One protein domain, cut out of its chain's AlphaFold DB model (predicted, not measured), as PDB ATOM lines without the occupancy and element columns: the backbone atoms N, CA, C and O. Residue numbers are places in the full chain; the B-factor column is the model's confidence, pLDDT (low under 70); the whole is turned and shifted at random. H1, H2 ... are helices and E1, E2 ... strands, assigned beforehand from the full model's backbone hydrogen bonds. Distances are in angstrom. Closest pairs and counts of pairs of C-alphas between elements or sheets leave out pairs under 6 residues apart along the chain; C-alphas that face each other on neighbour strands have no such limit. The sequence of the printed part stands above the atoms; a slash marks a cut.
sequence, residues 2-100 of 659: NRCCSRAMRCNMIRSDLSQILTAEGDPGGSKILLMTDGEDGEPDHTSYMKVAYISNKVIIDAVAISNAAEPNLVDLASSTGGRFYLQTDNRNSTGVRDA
ATOM      1  N   ASN A   2      -1.638 -50.984 -17.527       24.06
ATOM      2  CA  ASN A   2      -1.362 -51.585 -18.844       24.06
ATOM      3  C   ASN A   2      -1.355 -53.136 -18.928       24.06
ATOM      4  O   ASN A   2      -0.509 -53.685 -19.631       24.06
ATOM      5  N   ARG A   3      -2.235 -53.871 -18.218       21.12
ATOM      6  CA  ARG A   3      -2.318 -55.358 -18.316       21.12
ATOM      7  C   ARG A   3      -3.722 -55.999 -18.282       21.12
ATOM      8  O   ARG A   3      -3.805 -57.217 -18.140       21.12
ATOM      9  N   CYS A   4      -4.809 -55.242 -18.465       21.55
ATOM     10  CA  CYS A   4      -6.168 -55.815 -18.571       21.55
ATOM     11  C   CYS A   4      -6.848 -55.598 -19.937       21.55
ATOM     12  O   CYS A   4      -7.463 -56.534 -20.448       21.55
ATOM     13  N   CYS A   5      -6.699 -54.429 -20.567       25.52
ATOM     14  CA  CYS A   5      -7.332 -54.107 -21.855       25.52
ATOM     15  C   CYS A   5      -6.611 -54.776 -23.043       25.52
ATOM     16  O   CYS A   5      -5.881 -54.134 -23.786       25.52
ATOM     17  N   SER A   6      -6.752 -56.099 -23.176       21.41
ATOM     18  CA  SER A   6      -6.159 -56.876 -24.281       21.41
ATOM     19  C   SER A   6      -7.018 -58.068 -24.738       21.41
ATOM     20  O   SER A   6      -6.596 -58.818 -25.621       21.41
ATOM     21  N   ARG A   7      -8.203 -58.290 -24.149       21.86
ATOM     22  CA  ARG A   7      -9.132 -59.353 -24.563       21.86
ATOM     23  C   ARG A   7     -10.593 -58.929 -24.426       21.86
ATOM     24  O   ARG A   7     -11.066 -58.756 -23.311       21.86
ATOM     25  N   ALA A   8     -11.281 -58.915 -25.568       26.47
ATOM     26  CA  ALA A   8     -12.732 -59.009 -25.714       26.47
ATOM     27  C   ALA A   8     -13.574 -57.969 -24.947       26.47
ATOM     28  O   ALA A   8     -14.310 -58.303 -24.024       26.47
ATOM     29  N   MET A   9     -13.559 -56.736 -25.450       24.91
ATOM     30  CA  MET A   9     -14.793 -55.969 -25.619       24.91
ATOM     31  C   MET A   9     -14.934 -55.660 -27.114       24.91
ATOM     32  O   MET A   9     -13.938 -55.399 -27.780       24.91
ATOM     33  N   ARG A  10     -16.154 -55.807 -27.629       26.62
ATOM     34  CA  ARG A  10     -16.624 -55.330 -28.933       26.62
ATOM     35  C   ARG A  10     -18.059 -54.892 -28.696       26.62
ATOM     36  O   ARG A  10     -18.897 -55.741 -28.382       26.62
ATOM     37  N   CYS A  11     -18.328 -53.600 -28.783       35.34
ATOM     38  CA  CYS A  11     -19.674 -53.076 -28.614       35.34
ATOM     39  C   CYS A  11     -20.303 -52.867 -29.991       35.34
ATOM     40  O   CYS A  11     -19.978 -51.901 -30.664       35.34
ATOM     41  N   ASN A  12     -21.233 -53.735 -30.409       43.44
ATOM     42  CA  ASN A  12     -22.089 -53.422 -31.558       43.44
ATOM     43  C   ASN A  12     -22.796 -52.084 -31.275       43.44
ATOM     44  O   ASN A  12     -23.615 -52.027 -30.352       43.44
ATOM     45  N   MET A  13     -22.480 -51.038 -32.050       43.41
ATOM     46  CA  MET A  13     -22.875 -49.653 -31.745       43.41
ATOM     47  C   MET A  13     -24.392 -49.471 -31.606       43.41
ATOM     48  O   MET A  13     -24.851 -48.619 -30.846       43.41
ATOM     49  N   ILE A  14     -25.185 -50.280 -32.318       51.03
ATOM     50  CA  ILE A  14     -26.647 -50.239 -32.278       51.03
ATOM     51  C   ILE A  14     -27.229 -51.656 -32.172       51.03
ATOM     52  O   ILE A  14     -26.797 -52.581 -32.857       51.03
ATOM     53  N   ARG A  15     -28.279 -51.825 -31.354       52.22
ATOM     54  CA  ARG A  15     -29.099 -53.051 -31.296       52.22
ATOM     55  C   ARG A  15     -30.544 -52.792 -31.701       52.22
ATOM     56  O   ARG A  15     -31.128 -51.773 -31.339       52.22
ATOM     57  N   SER A  16     -31.147 -53.769 -32.378       50.16
ATOM     58  CA  SER A  16     -32.580 -53.787 -32.714       50.16
ATOM     59  C   SER A  16     -33.492 -53.828 -31.481       50.16
ATOM     60  O   SER A  16     -34.651 -53.424 -31.564       50.16
ATOM     61  N   ASP A  17     -32.980 -54.278 -30.333       50.72
ATOM     62  CA  ASP A  17     -33.678 -54.223 -29.043       50.72
ATOM     63  C   ASP A  17     -34.017 -52.779 -28.630       50.72
ATOM     64  O   ASP A  17     -35.030 -52.539 -27.980       50.72
ATOM     65  N   LEU A  18     -33.194 -51.797 -29.020       57.56
ATOM     66  CA  LEU A  18     -33.301 -50.423 -28.524       57.56
ATOM     67  C   LEU A  18     -34.486 -49.667 -29.149       57.56
ATOM     68  O   LEU A  18     -35.231 -48.989 -28.441       57.56
ATOM     69  N   SER A  19     -34.742 -49.854 -30.448       52.62
ATOM     70  CA  SER A  19     -35.961 -49.337 -31.090       52.62
ATOM     71  C   SER A  19     -37.220 -50.100 -30.653       52.62
ATOM     72  O   SER A  19     -38.298 -49.507 -30.576       52.62
ATOM     73  N   GLN A  20     -37.095 -51.384 -30.296       52.28
ATOM     74  CA  GLN A  20     -38.186 -52.163 -29.697       52.28
ATOM     75  C   GLN A  20     -38.548 -51.671 -28.289       52.28
ATOM     76  O   GLN A  20     -39.730 -51.601 -27.972       52.28
ATOM     77  N   ILE A  21     -37.574 -51.264 -27.467       55.03
ATOM     78  CA  ILE A  21     -37.832 -50.636 -26.159       55.03
ATOM     79  C   ILE A  21     -38.596 -49.316 -26.339       55.03
ATOM     80  O   ILE A  21     -39.648 -49.131 -25.730       55.03
ATOM     81  N   LEU A  22     -38.130 -48.430 -27.228       58.50
ATOM     82  CA  LEU A  22     -38.776 -47.130 -27.461       58.50
ATOM     83  C   LEU A  22     -40.211 -47.254 -28.002       58.50
ATOM     84  O   LEU A  22     -41.079 -46.478 -27.607       58.50
ATOM     85  N   THR A  23     -40.475 -48.240 -28.866       57.72
ATOM     86  CA  THR A  23     -41.820 -48.505 -29.418       57.72
ATOM     87  C   THR A  23     -42.721 -49.326 -28.488       57.72
ATOM     88  O   THR A  23     -43.945 -49.242 -28.594       57.72
ATOM     89  N   ALA A  24     -42.163 -50.077 -27.531       56.25
ATOM     90  CA  ALA A  24     -42.941 -50.744 -26.483       56.25
ATOM     91  C   ALA A  24     -43.570 -49.748 -25.489       56.25
ATOM     92  O   ALA A  24     -44.621 -50.041 -24.919       56.25
ATOM     93  N   GLU A  25     -42.975 -48.560 -25.322       56.66
ATOM     94  CA  GLU A  25     -43.494 -47.466 -24.484       56.66
ATOM     95  C   GLU A  25     -44.268 -46.388 -25.277       56.66
ATOM     96  O   GLU A  25     -44.367 -45.228 -24.858       56.66
ATOM     97  N   GLY A  26     -44.846 -46.760 -26.426       65.44
ATOM     98  CA  GLY A  26     -45.767 -45.928 -27.209       65.44
ATOM     99  C   GLY A  26     -45.130 -45.293 -28.446       65.44
ATOM    100  O   GLY A  26     -44.354 -45.935 -29.148       65.44
ATOM    101  N   ASP A  27     -45.490 -44.039 -28.737       71.19
ATOM    102  CA  ASP A  27     -44.845 -43.268 -29.806       71.19
ATOM    103  C   ASP A  27     -43.366 -43.008 -29.425       71.19
ATOM    104  O   ASP A  27     -43.110 -42.533 -28.307       71.19
ATOM    105  N   PRO A  28     -42.391 -43.358 -30.286       68.25
ATOM    106  CA  PRO A  28     -40.979 -43.046 -30.076       68.25
ATOM    107  C   PRO A  28     -40.612 -41.596 -30.443       68.25
ATOM    108  O   PRO A  28     -39.513 -41.160 -30.099       68.25
ATOM    109  N   GLY A  29     -41.489 -40.843 -31.114       71.50
ATOM    110  CA  GLY A  29     -41.188 -39.502 -31.612       71.50
ATOM    111  C   GLY A  29     -40.804 -38.521 -30.506       71.50
ATOM    112  O   GLY A  29     -41.554 -38.322 -29.556       71.50
ATOM    113  N   GLY A  30     -39.632 -37.897 -30.645       68.69
ATOM    114  CA  GLY A  30     -39.056 -36.991 -29.645       68.69
ATOM    115  C   GLY A  30     -38.207 -37.669 -28.564       68.69
ATOM    116  O   GLY A  30     -37.596 -36.967 -27.762       68.69
ATOM    117  N   SER A  31     -38.111 -39.005 -28.543       76.44
ATOM    118  CA  SER A  31     -37.214 -39.704 -27.609       76.44
ATOM    119  C   SER A  31     -35.750 -39.344 -27.874       76.44
ATOM    120  O   SER A  31     -35.323 -39.281 -29.032       76.44
ATOM    121  N   LYS A  32     -34.972 -39.190 -26.798       78.56
ATOM    122  CA  LYS A  32     -33.520 -39.004 -26.856       78.56
ATOM    123  C   LYS A  32     -32.781 -40.265 -26.410       78.56
ATOM    124  O   LYS A  32     -33.141 -40.906 -25.423       78.56
ATOM    125  N   ILE A  33     -31.716 -40.593 -27.134       82.69
ATOM    126  CA  ILE A  33     -30.734 -41.616 -26.769       82.69
ATOM    127  C   ILE A  33     -29.394 -40.912 -26.559       82.69
ATOM    128  O   ILE A  33     -28.966 -40.161 -27.431       82.69
ATOM    129  N   LEU A  34     -28.723 -41.189 -25.437       84.38
ATOM    130  CA  LEU A  34     -27.312 -40.857 -25.248       84.38
ATOM    131  C   LEU A  34     -26.471 -42.126 -25.453       84.38
ATOM    132  O   LEU A  34     -26.404 -42.989 -24.578       84.38
ATOM    133  N   LEU A  35     -25.871 -42.255 -26.636       85.31
ATOM    134  CA  LEU A  35     -24.977 -43.351 -27.004       85.31
ATOM    135  C   LEU A  35     -23.549 -43.027 -26.545       85.31
ATOM    136  O   LEU A  35     -23.026 -41.964 -26.861       85.31
ATOM    137  N   MET A  36     -22.894 -43.947 -25.838       85.81
ATOM    138  CA  MET A  36     -21.473 -43.847 -25.488       85.81
ATOM    139  C   MET A  36     -20.753 -45.103 -25.981       85.81
ATOM    140  O   MET A  36     -21.202 -46.211 -25.688       85.81
ATOM    141  N   THR A  37     -19.677 -44.949 -26.755       83.75
ATOM    142  CA  THR A  37     -19.005 -46.081 -27.418       83.75
ATOM    143  C   THR A  37     -17.534 -45.791 -27.723       83.75
ATOM    144  O   THR A  37     -17.134 -44.659 -27.972       83.75
ATOM    145  N   ASP A  38     -16.739 -46.855 -27.698       75.94
ATOM    146  CA  ASP A  38     -15.410 -46.990 -28.300       75.94
ATOM    147  C   ASP A  38     -15.392 -46.703 -29.813       75.94
ATOM    148  O   ASP A  38     -14.414 -46.147 -30.309       75.94
ATOM    149  N   GLY A  39     -16.482 -47.018 -30.519       72.69
ATOM    150  CA  GLY A  39     -16.726 -46.635 -31.908       72.69
ATOM    151  C   GLY A  39     -16.207 -47.599 -32.976       72.69
ATOM    152  O   GLY A  39     -16.060 -47.166 -34.112       72.69
ATOM    153  N   GLU A  40     -15.936 -48.870 -32.648       77.44
ATOM    154  CA  GLU A  40     -15.809 -49.932 -33.664       77.44
ATOM    155  C   GLU A  40     -17.213 -50.382 -34.114       77.44
ATOM    156  O   GLU A  40     -17.974 -50.916 -33.299       77.44
ATOM    157  N   ASP A  41     -17.560 -50.257 -35.398       72.31
ATOM    158  CA  ASP A  41     -18.813 -50.808 -35.916       72.31
ATOM    159  C   ASP A  41     -18.629 -52.240 -36.428       72.31
ATOM    160  O   ASP A  41     -18.231 -52.513 -37.563       72.31
ATOM    161  N   GLY A  42     -18.969 -53.198 -35.566       71.62
ATOM    162  CA  GLY A  42     -18.973 -54.613 -35.922       71.62
ATOM    163  C   GLY A  42     -19.998 -55.007 -36.998       71.62
ATOM    164  O   GLY A  42     -19.834 -56.074 -37.592       71.62
ATOM    165  N   GLU A  43     -21.045 -54.203 -37.244       76.81
ATOM    166  CA  GLU A  43     -22.149 -54.518 -38.168       76.81
ATOM    167  C   GLU A  43     -22.664 -53.267 -38.943       76.81
ATOM    168  O   GLU A  43     -23.832 -52.890 -38.789       76.81
ATOM    169  N   PRO A  44     -21.864 -52.648 -39.845       73.12
ATOM    170  CA  PRO A  44     -22.211 -51.370 -40.494       73.12
ATOM    171  C   PRO A  44     -23.516 -51.362 -41.303       73.12
ATOM    172  O   PRO A  44     -24.215 -50.345 -41.360       73.12
ATOM    173  N   ASP A  45     -23.891 -52.499 -41.896       77.31
ATOM    174  CA  ASP A  45     -25.181 -52.670 -42.581       77.31
ATOM    175  C   ASP A  45     -26.368 -52.538 -41.606       77.31
ATOM    176  O   ASP A  45     -27.407 -51.963 -41.947       77.31
ATOM    177  N   HIS A  46     -26.216 -53.033 -40.370       76.81
ATOM    178  CA  HIS A  46     -27.245 -52.951 -39.332       76.81
ATOM    179  C   HIS A  46     -27.336 -51.539 -38.755       76.81
ATOM    180  O   HIS A  46     -28.437 -51.000 -38.640       76.81
ATOM    181  N   THR A  47     -26.200 -50.889 -38.487       74.81
ATOM    182  CA  THR A  47     -26.149 -49.465 -38.113       74.81
ATOM    183  C   THR A  47     -26.833 -48.590 -39.164       74.81
ATOM    184  O   THR A  47     -27.697 -47.778 -38.825       74.81
ATOM    185  N   SER A  48     -26.539 -48.814 -40.448       78.81
ATOM    186  CA  SER A  48     -27.144 -48.087 -41.573       78.81
ATOM    187  C   SER A  48     -28.661 -48.292 -41.662       78.81
ATOM    188  O   SER A  48     -29.413 -47.331 -41.836       78.81
ATOM    189  N   TYR A  49     -29.142 -49.529 -41.489       79.94
ATOM    190  CA  TYR A  49     -30.576 -49.832 -41.437       79.94
ATOM    191  C   TYR A  49     -31.267 -49.162 -40.237       79.94
ATOM    192  O   TYR A  49     -32.317 -48.525 -40.380       79.94
ATOM    193  N   MET A  50     -30.664 -49.258 -39.051       79.50
ATOM    194  CA  MET A  50     -31.208 -48.687 -37.820       79.50
ATOM    195  C   MET A  50     -31.223 -47.153 -37.849       79.50
ATOM    196  O   MET A  50     -32.197 -46.559 -37.394       79.50
ATOM    197  N   LYS A  51     -30.218 -46.504 -38.451       82.88
ATOM    198  CA  LYS A  51     -30.187 -45.052 -38.699       82.88
ATOM    199  C   LYS A  51     -31.449 -44.585 -39.435       82.88
ATOM    200  O   LYS A  51     -32.136 -43.678 -38.967       82.88
ATOM    201  N   VAL A  52     -31.814 -45.250 -40.537       83.56
ATOM    202  CA  VAL A  52     -33.044 -44.947 -41.297       83.56
ATOM    203  C   VAL A  52     -34.298 -45.152 -40.439       83.56
ATOM    204  O   VAL A  52     -35.233 -44.347 -40.510       83.56
ATOM    205  N   ALA A  53     -34.319 -46.182 -39.587       82.12
ATOM    206  CA  ALA A  53     -35.418 -46.409 -38.655       82.12
ATOM    207  C   ALA A  53     -35.538 -45.295 -37.596       82.12
ATOM    208  O   ALA A  53     -36.651 -44.831 -37.352       82.12
ATOM    209  N   TYR A  54     -34.441 -44.816 -36.998       84.06
ATOM    210  CA  TYR A  54     -34.483 -43.736 -36.001       84.06
ATOM    211  C   TYR A  54     -34.950 -42.405 -36.598       84.06
ATOM    212  O   TYR A  54     -35.842 -41.774 -36.032       84.06
ATOM    213  N   ILE A  55     -34.449 -42.043 -37.785       84.38
ATOM    214  CA  ILE A  55     -34.894 -40.857 -38.538       84.38
ATOM    215  C   ILE A  55     -36.402 -40.939 -38.821       84.38
ATOM    216  O   ILE A  55     -37.147 -40.004 -38.528       84.38
ATOM    217  N   SER A  56     -36.875 -42.088 -39.316       83.62
ATOM    218  CA  SER A  56     -38.299 -42.317 -39.614       83.62
ATOM    219  C   SER A  56     -39.196 -42.218 -38.373       83.62
ATOM    220  O   SER A  56     -40.346 -41.799 -38.476       83.62
ATOM    221  N   ASN A  57     -38.666 -42.583 -37.202       82.19
ATOM    222  CA  ASN A  57     -39.353 -42.532 -35.911       82.19
ATOM    223  C   ASN A  57     -39.120 -41.220 -35.134       82.19
ATOM    224  O   ASN A  57     -39.609 -41.103 -34.016       82.19
ATOM    225  N   LYS A  58     -38.398 -40.237 -35.698       84.12
ATOM    226  CA  LYS A  58     -38.016 -38.972 -35.029       84.12
ATOM    227  C   LYS A  58     -37.335 -39.183 -33.667       84.12
ATOM    228  O   LYS A  58     -37.626 -38.469 -32.705       84.12
ATOM    229  N   VAL A  59     -36.459 -40.181 -33.588       83.56
ATOM    230  CA  VAL A  59     -35.599 -40.436 -32.426       83.56
ATOM    231  C   VAL A  59     -34.286 -39.686 -32.622       83.56
ATOM    232  O   VAL A  59     -33.675 -39.801 -33.683       83.56
ATOM    233  N   ILE A  60     -33.862 -38.945 -31.601       83.25
ATOM    234  CA  ILE A  60     -32.642 -38.131 -31.600       83.25
ATOM    235  C   ILE A  60     -31.527 -38.920 -30.902       83.25
ATOM    236  O   ILE A  60     -31.738 -39.418 -29.794       83.25
ATOM    237  N   ILE A  61     -30.349 -39.024 -31.523       84.31
ATOM    238  CA  ILE A  61     -29.183 -39.705 -30.939       84.31
ATOM    239  C   ILE A  61     -28.067 -38.693 -30.696       84.31
ATOM    240  O   ILE A  61     -27.386 -38.267 -31.625       84.31
ATOM    241  N   ASP A  62     -27.852 -38.357 -29.427       86.50
ATOM    242  CA  ASP A  62     -26.607 -37.732 -28.992       86.50
ATOM    243  C   ASP A  62     -25.563 -38.848 -28.802       86.50
ATOM    244  O   ASP A  62     -25.860 -39.887 -28.208       86.50
ATOM    245  N   ALA A  63     -24.348 -38.664 -29.316       86.94
ATOM    246  CA  ALA A  63     -23.310 -39.695 -29.341       86.94
ATOM    247  C   ALA A  63     -21.994 -39.194 -28.733       86.94
ATOM    248  O   ALA A  63     -21.567 -38.076 -29.009       86.94
ATOM    249  N   VAL A  64     -21.334 -40.032 -27.933       88.44
ATOM    250  CA  VAL A  64     -20.031 -39.756 -27.314       88.44
ATOM    251  C   VAL A  64     -19.026 -40.814 -27.756       88.44
ATOM    252  O   VAL A  64     -19.149 -41.983 -27.376       88.44
ATOM    253  N   ALA A  65     -18.024 -40.405 -28.535       87.00
ATOM    254  CA  ALA A  65     -16.879 -41.252 -28.854       87.00
ATOM    255  C   ALA A  65     -15.892 -41.271 -27.680       87.00
ATOM    256  O   ALA A  65     -15.447 -40.217 -27.223       87.00
ATOM    257  N   ILE A  66     -15.532 -42.468 -27.214       83.44
ATOM    258  CA  ILE A  66     -14.569 -42.711 -26.132       83.44
ATOM    259  C   ILE A  66     -13.210 -43.106 -26.738       83.44
ATOM    260  O   ILE A  66     -12.694 -44.193 -26.488       83.44
ATOM    261  N   SER A  67     -12.682 -42.247 -27.615       80.12
ATOM    262  CA  SER A  67     -11.281 -42.123 -28.068       80.12
ATOM    263  C   SER A  67     -11.231 -41.388 -29.418       80.12
ATOM    264  O   SER A  67     -12.248 -41.224 -30.088       80.12
ATOM    265  N   ASN A  68     -10.024 -41.034 -29.874       75.38
ATOM    266  CA  ASN A  68      -9.787 -40.622 -31.265       75.38
ATOM    267  C   ASN A  68      -9.703 -41.796 -32.269       75.38
ATOM    268  O   ASN A  68      -9.394 -41.563 -33.434       75.38
ATOM    269  N   ALA A  69      -9.951 -43.040 -31.841       73.50
ATOM    270  CA  ALA A  69      -9.920 -44.233 -32.696       73.50
ATOM    271  C   ALA A  69     -11.317 -44.704 -33.158       73.50
ATOM    272  O   ALA A  69     -11.403 -45.679 -33.902       73.50
ATOM    273  N   ALA A  70     -12.384 -44.026 -32.723       74.31
ATOM    274  CA  ALA A  70     -13.756 -44.303 -33.139       74.31
ATOM    275  C   ALA A  70     -13.977 -44.081 -34.649       74.31
ATOM    276  O   ALA A  70     -13.282 -43.290 -35.291       74.31
ATOM    277  N   GLU A  71     -14.980 -44.736 -35.229       74.19
ATOM    278  CA  GLU A  71     -15.322 -44.565 -36.640       74.19
ATOM    279  C   GLU A  71     -16.070 -43.238 -36.924       74.19
ATOM    280  O   GLU A  71     -16.932 -42.817 -36.144       74.19
ATOM    281  N   PRO A  72     -15.816 -42.567 -38.072       71.50
ATOM    282  CA  PRO A  72     -16.513 -41.327 -38.447       71.50
ATOM    283  C   PRO A  72     -18.035 -41.462 -38.642       71.50
ATOM    284  O   PRO A  72     -18.751 -40.459 -38.650       71.50
ATOM    285  N   ASN A  73     -18.553 -42.688 -38.785       76.12
ATOM    286  CA  ASN A  73     -19.986 -42.973 -38.928       76.12
ATOM    287  C   ASN A  73     -20.825 -42.512 -37.717       76.12
ATOM    288  O   ASN A  73     -22.011 -42.226 -37.881       76.12
ATOM    289  N   LEU A  74     -20.230 -42.350 -36.530       79.19
ATOM    290  CA  LEU A  74     -20.905 -41.790 -35.354       79.19
ATOM    291  C   LEU A  74     -21.324 -40.323 -35.542       79.19
ATOM    292  O   LEU A  74     -22.389 -39.926 -35.064       79.19
ATOM    293  N   VAL A  75     -20.526 -39.527 -36.263       79.94
ATOM    294  CA  VAL A  75     -20.847 -38.120 -36.566       79.94
ATOM    295  C   VAL A  75     -22.043 -38.064 -37.516       79.94
ATOM    296  O   VAL A  75     -22.988 -37.308 -37.290       79.94
ATOM    297  N   ASP A  76     -22.046 -38.924 -38.536       80.31
ATOM    298  CA  ASP A  76     -23.134 -39.082 -39.507       80.31
ATOM    299  C   ASP A  76     -24.432 -39.627 -38.864       80.31
ATOM    300  O   ASP A  76     -25.532 -39.172 -39.184       80.31
ATOM    301  N   LEU A  77     -24.326 -40.550 -37.902       81.69
ATOM    302  CA  LEU A  77     -25.451 -41.066 -37.113       81.69
ATOM    303  C   LEU A  77     -26.109 -39.973 -36.252       81.69
ATOM    304  O   LEU A  77     -27.334 -39.814 -36.290       81.69
ATOM    305  N   ALA A  78     -25.311 -39.216 -35.493       84.62
ATOM    306  CA  ALA A  78     -25.813 -38.159 -34.616       84.62
ATOM    307  C   ALA A  78     -26.428 -37.006 -35.426       84.62
ATOM    308  O   ALA A  78     -27.606 -36.687 -35.263       84.62
ATOM    309  N   SER A  79     -25.674 -36.447 -36.378       80.69
ATOM    310  CA  SER A  79     -26.131 -35.336 -37.226       80.69
ATOM    311  C   SER A  79     -27.400 -35.675 -38.015       80.69
ATOM    312  O   SER A  79     -28.357 -34.901 -38.002       80.69
ATOM    313  N   SER A  80     -27.474 -36.863 -38.629       82.12
ATOM    314  CA  SER A  80     -28.652 -37.275 -39.404       82.12
ATOM    315  C   SER A  80     -29.905 -37.512 -38.553       82.12
ATOM    316  O   SER A  80     -31.012 -37.450 -39.085       82.12
ATOM    317  N   THR A  81     -29.761 -37.788 -37.251       83.75
ATOM    318  CA  THR A  81     -30.894 -37.894 -36.310       83.75
ATOM    319  C   THR A  81     -31.230 -36.566 -35.622       83.75
ATOM    320  O   THR A  81     -32.168 -36.508 -34.828       83.75
ATOM    321  N   GLY A  82     -30.509 -35.482 -35.936       79.75
ATOM    322  CA  GLY A  82     -30.669 -34.172 -35.299       79.75
ATOM    323  C   GLY A  82     -30.089 -34.091 -33.881       79.75
ATOM    324  O   GLY A  82     -30.444 -33.181 -33.132       79.75
ATOM    325  N   GLY A  83     -29.241 -35.050 -33.502       81.00
ATOM    326  CA  GLY A  83     -28.524 -35.073 -32.230       81.00
ATOM    327  C   GLY A  83     -27.123 -34.472 -32.320       81.00
ATOM    328  O   GLY A  83     -26.674 -34.006 -33.370       81.00
ATOM    329  N   ARG A  84     -26.425 -34.462 -31.184       81.75
ATOM    330  CA  ARG A  84     -25.082 -33.889 -31.023       81.75
ATOM    331  C   ARG A  84     -24.020 -34.971 -30.849       81.75
ATOM    332  O   ARG A  84     -24.186 -35.880 -30.040       81.75
ATOM    333  N   PHE A  85     -22.903 -34.833 -31.558       85.75
ATOM    334  CA  PHE A  85     -21.707 -35.643 -31.337       85.75
ATOM    335  C   PHE A  85     -20.759 -34.941 -30.349       85.75
ATOM    336  O   PHE A  85     -20.589 -33.723 -30.406       85.75
ATOM    337  N   TYR A  86     -20.143 -35.712 -29.456       86.94
ATOM    338  CA  TYR A  86     -19.187 -35.269 -28.442       86.94
ATOM    339  C   TYR A  86     -17.967 -36.192 -28.442       86.94
ATOM    340  O   TYR A  86     -18.072 -37.391 -28.708       86.94
ATOM    341  N   LEU A  87     -16.812 -35.641 -28.080       85.12
ATOM    342  CA  LEU A  87     -15.549 -36.365 -28.028       85.12
ATOM    343  C   LEU A  87     -15.043 -36.464 -26.585       85.12
ATOM    344  O   LEU A  87     -14.941 -35.454 -25.891       85.12
ATOM    345  N   GLN A  88     -14.699 -37.675 -26.153       86.81
ATOM    346  CA  GLN A  88     -13.961 -37.938 -24.924       86.81
ATOM    347  C   GLN A  88     -12.678 -38.694 -25.279       86.81
ATOM    348  O   GLN A  88     -12.719 -39.837 -25.731       86.81
ATOM    349  N   THR A  89     -11.529 -38.067 -25.055       82.81
ATOM    350  CA  THR A  89     -10.209 -38.682 -25.256       82.81
ATOM    351  C   THR A  89      -9.489 -38.919 -23.926       82.81
ATOM    352  O   THR A  89      -9.957 -38.492 -22.869       82.81
ATOM    353  N   ASP A  90      -8.321 -39.567 -23.996       75.62
ATOM    354  CA  ASP A  90      -7.339 -39.640 -22.902       75.62
ATOM    355  C   ASP A  90      -6.601 -38.299 -22.664       75.62
ATOM    356  O   ASP A  90      -5.731 -38.213 -21.794       75.62
ATOM    357  N   ASN A  91      -6.904 -37.236 -23.427       75.75
ATOM    358  CA  ASN A  91      -6.400 -35.895 -23.136       75.75
ATOM    359  C   ASN A  91      -6.971 -35.435 -21.793       75.75
ATOM    360  O   ASN A  91      -8.185 -35.455 -21.594       75.75
ATOM    361  N   ARG A  92      -6.109 -34.970 -20.882       72.81
ATOM    362  CA  ARG A  92      -6.511 -34.541 -19.534       72.81
ATOM    363  C   ARG A  92      -7.588 -33.453 -19.548       72.81
ATOM    364  O   ARG A  92      -8.406 -33.416 -18.644       72.81
ATOM    365  N   ASN A  93      -7.619 -32.604 -20.577       75.06
ATOM    366  CA  ASN A  93      -8.624 -31.544 -20.731       75.06
ATOM    367  C   ASN A  93      -9.996 -32.044 -21.235       75.06
ATOM    368  O   ASN A  93     -10.975 -31.292 -21.203       75.06
ATOM    369  N   SER A  94     -10.075 -33.294 -21.703       79.75
ATOM    370  CA  SER A  94     -11.230 -33.812 -22.430       79.75
ATOM    371  C   SER A  94     -12.430 -34.033 -21.518       79.75
ATOM    372  O   SER A  94     -12.350 -34.705 -20.488       79.75
ATOM    373  N   THR A  95     -13.564 -33.449 -21.894       80.31
ATOM    374  CA  THR A  95     -14.740 -33.305 -21.012       80.31
ATOM    375  C   THR A  95     -16.057 -33.771 -21.643       80.31
ATOM    376  O   THR A  95     -17.114 -33.642 -21.018       80.31
ATOM    377  N   GLY A  96     -16.010 -34.376 -22.837       82.75
ATOM    378  CA  GLY A  96     -17.177 -34.759 -23.641       82.75
ATOM    379  C   GLY A  96     -18.258 -35.564 -22.916       82.75
ATOM    380  O   GLY A  96     -19.437 -35.322 -23.152       82.75
ATOM    381  N   VAL A  97     -17.908 -36.464 -21.986       83.31
ATOM    382  CA  VAL A  97     -18.917 -37.223 -21.212       83.31
ATOM    383  C   VAL A  97     -19.710 -36.316 -20.260       83.31
ATOM    384  O   VAL A  97     -20.931 -36.456 -20.154       83.31
ATOM    385  N   ARG A  98     -19.054 -35.362 -19.579       78.00
ATOM    386  CA  ARG A  98     -19.743 -34.396 -18.699       78.00
ATOM    387  C   ARG A  98     -20.550 -33.383 -19.500       78.00
ATOM    388  O   ARG A  98     -21.652 -33.027 -19.082       78.00
ATOM    389  N   ASP A  99     -20.009 -32.949 -20.628       81.69
ATOM    390  CA  ASP A  99     -20.648 -32.017 -21.550       81.69
ATOM    391  C   ASP A  99     -21.931 -32.626 -22.153       81.69
ATOM    392  O   ASP A  99     -23.002 -32.022 -22.062       81.69
ATOM    393  N   ALA A 100     -21.869 -33.861 -22.664       82.88
ATOM    394  CA  ALA A 100     -23.016 -34.571 -23.239       82.88
ATOM    395  C   ALA A 100     -24.123 -34.855 -22.211       82.88
ATOM    396  O   ALA A 100     -25.312 -34.677 -22.497       82.88
TER     397      ALA A 100
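AT A GLANCE: This is residues 2 to 100 of the 659 residues of the protein "Putative calcium-activated chloride channel regulator 1-like" of Stichopus japonicus (UniProt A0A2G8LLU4). Picture a small wall of three parallel strands, with the short helix H3 over one face and the still shorter H4 over the opposite face. H2 runs side by side with H3, H1 lies farther out near H2, and residues 2 to 8 stick out as a loose tail. The 99 printed residues have four named helices and three named strands, along the chain H1 E1 H2 E2 H3 E3 H4, and the sheet's order is E1 E2 E3. The class is mixed, helices and strands; the whole is compact, with a radius of gyration of the C-alphas of 14.2 A, yet elongated, spanning 45 by 28 by 22 A.

IN THESE COORDINATES: Start in the sheet at C-alpha 60, (-32.642, -38.131, -31.600); from there E2, residues 60 to 66, runs 19.4 A. Beside it find E1, residues 32 to 37, 16.2 A long, and E3, residues 85 to 88, 10.3 A long. Then look for H3, residues 73 to 80, 10.4 A, and H2, residues 44 to 56, 18.5 A. H1, residues 16 to 24, begins at C-alpha 16, (-32.580, -53.787, -32.714), and runs 12.5 A. H4, residues 96 to 100, spans 5.9 A and ends at C-alpha 100, (-23.016, -34.571, -23.239).

HOW THE PARTS SIT: Begin at the inner strand E2. It is parallel to the edge strand E1 at 18 degrees, with N 35 and O 62 within hydrogen-bond range at 2.8 A. It is parallel to the edge strand E3 at 21 degrees, with N 86 and O 63 at 2.8 A. H3 is on the sheet at a height of 7.7 A, over E2 and along the strands, at 18 degrees to E2 on the local plane; the closest C-alphas of the two, Ile 61 and Ala 78, are 5.2 A apart. H4 is on the opposite face at a height of 7.4 A; its closest C-alpha pair with E3 is Gly 96 and Gln 88, 4.7 A. E1, H2, E2 and E2, H3, E3 are strand-helix-strand units, parallel neighbour strands with a helix between, each with a right-handed crossover. H2 only just touches H3, with 3 pairs of C-alphas within 8 A, through its residues 51 to 55 alone; the closest C-alphas are those of Lys 51 and Leu 77, 6.4 A, at a shallow tilt of 11 degrees, the same way. H2 is not on the sheet, but only just, with 4 pairs of C-alphas within 10 A. H1 is close to H2 but not clearly touching, with the C-alphas of Ser 16 and Met 50 closest at 7.3 A, and is not on the sheet. In H1, H2, H3 and H4 every O i to N i+4 pair is within hydrogen-bond range.

THE WHOLE: The C-alphas farthest apart, those of Arg 3 and Asp 27, are 45.7 A apart. The printed part has no cut, and no link between named elements is long. Before H1, residues 2 to 15 hold no named element, and residues 2 to 8 stand free. Read the B-factor column for the model's confidence: the mean pLDDT of the printed part is 70.3, and residues 2 to 26, 28 and 30 are under 70.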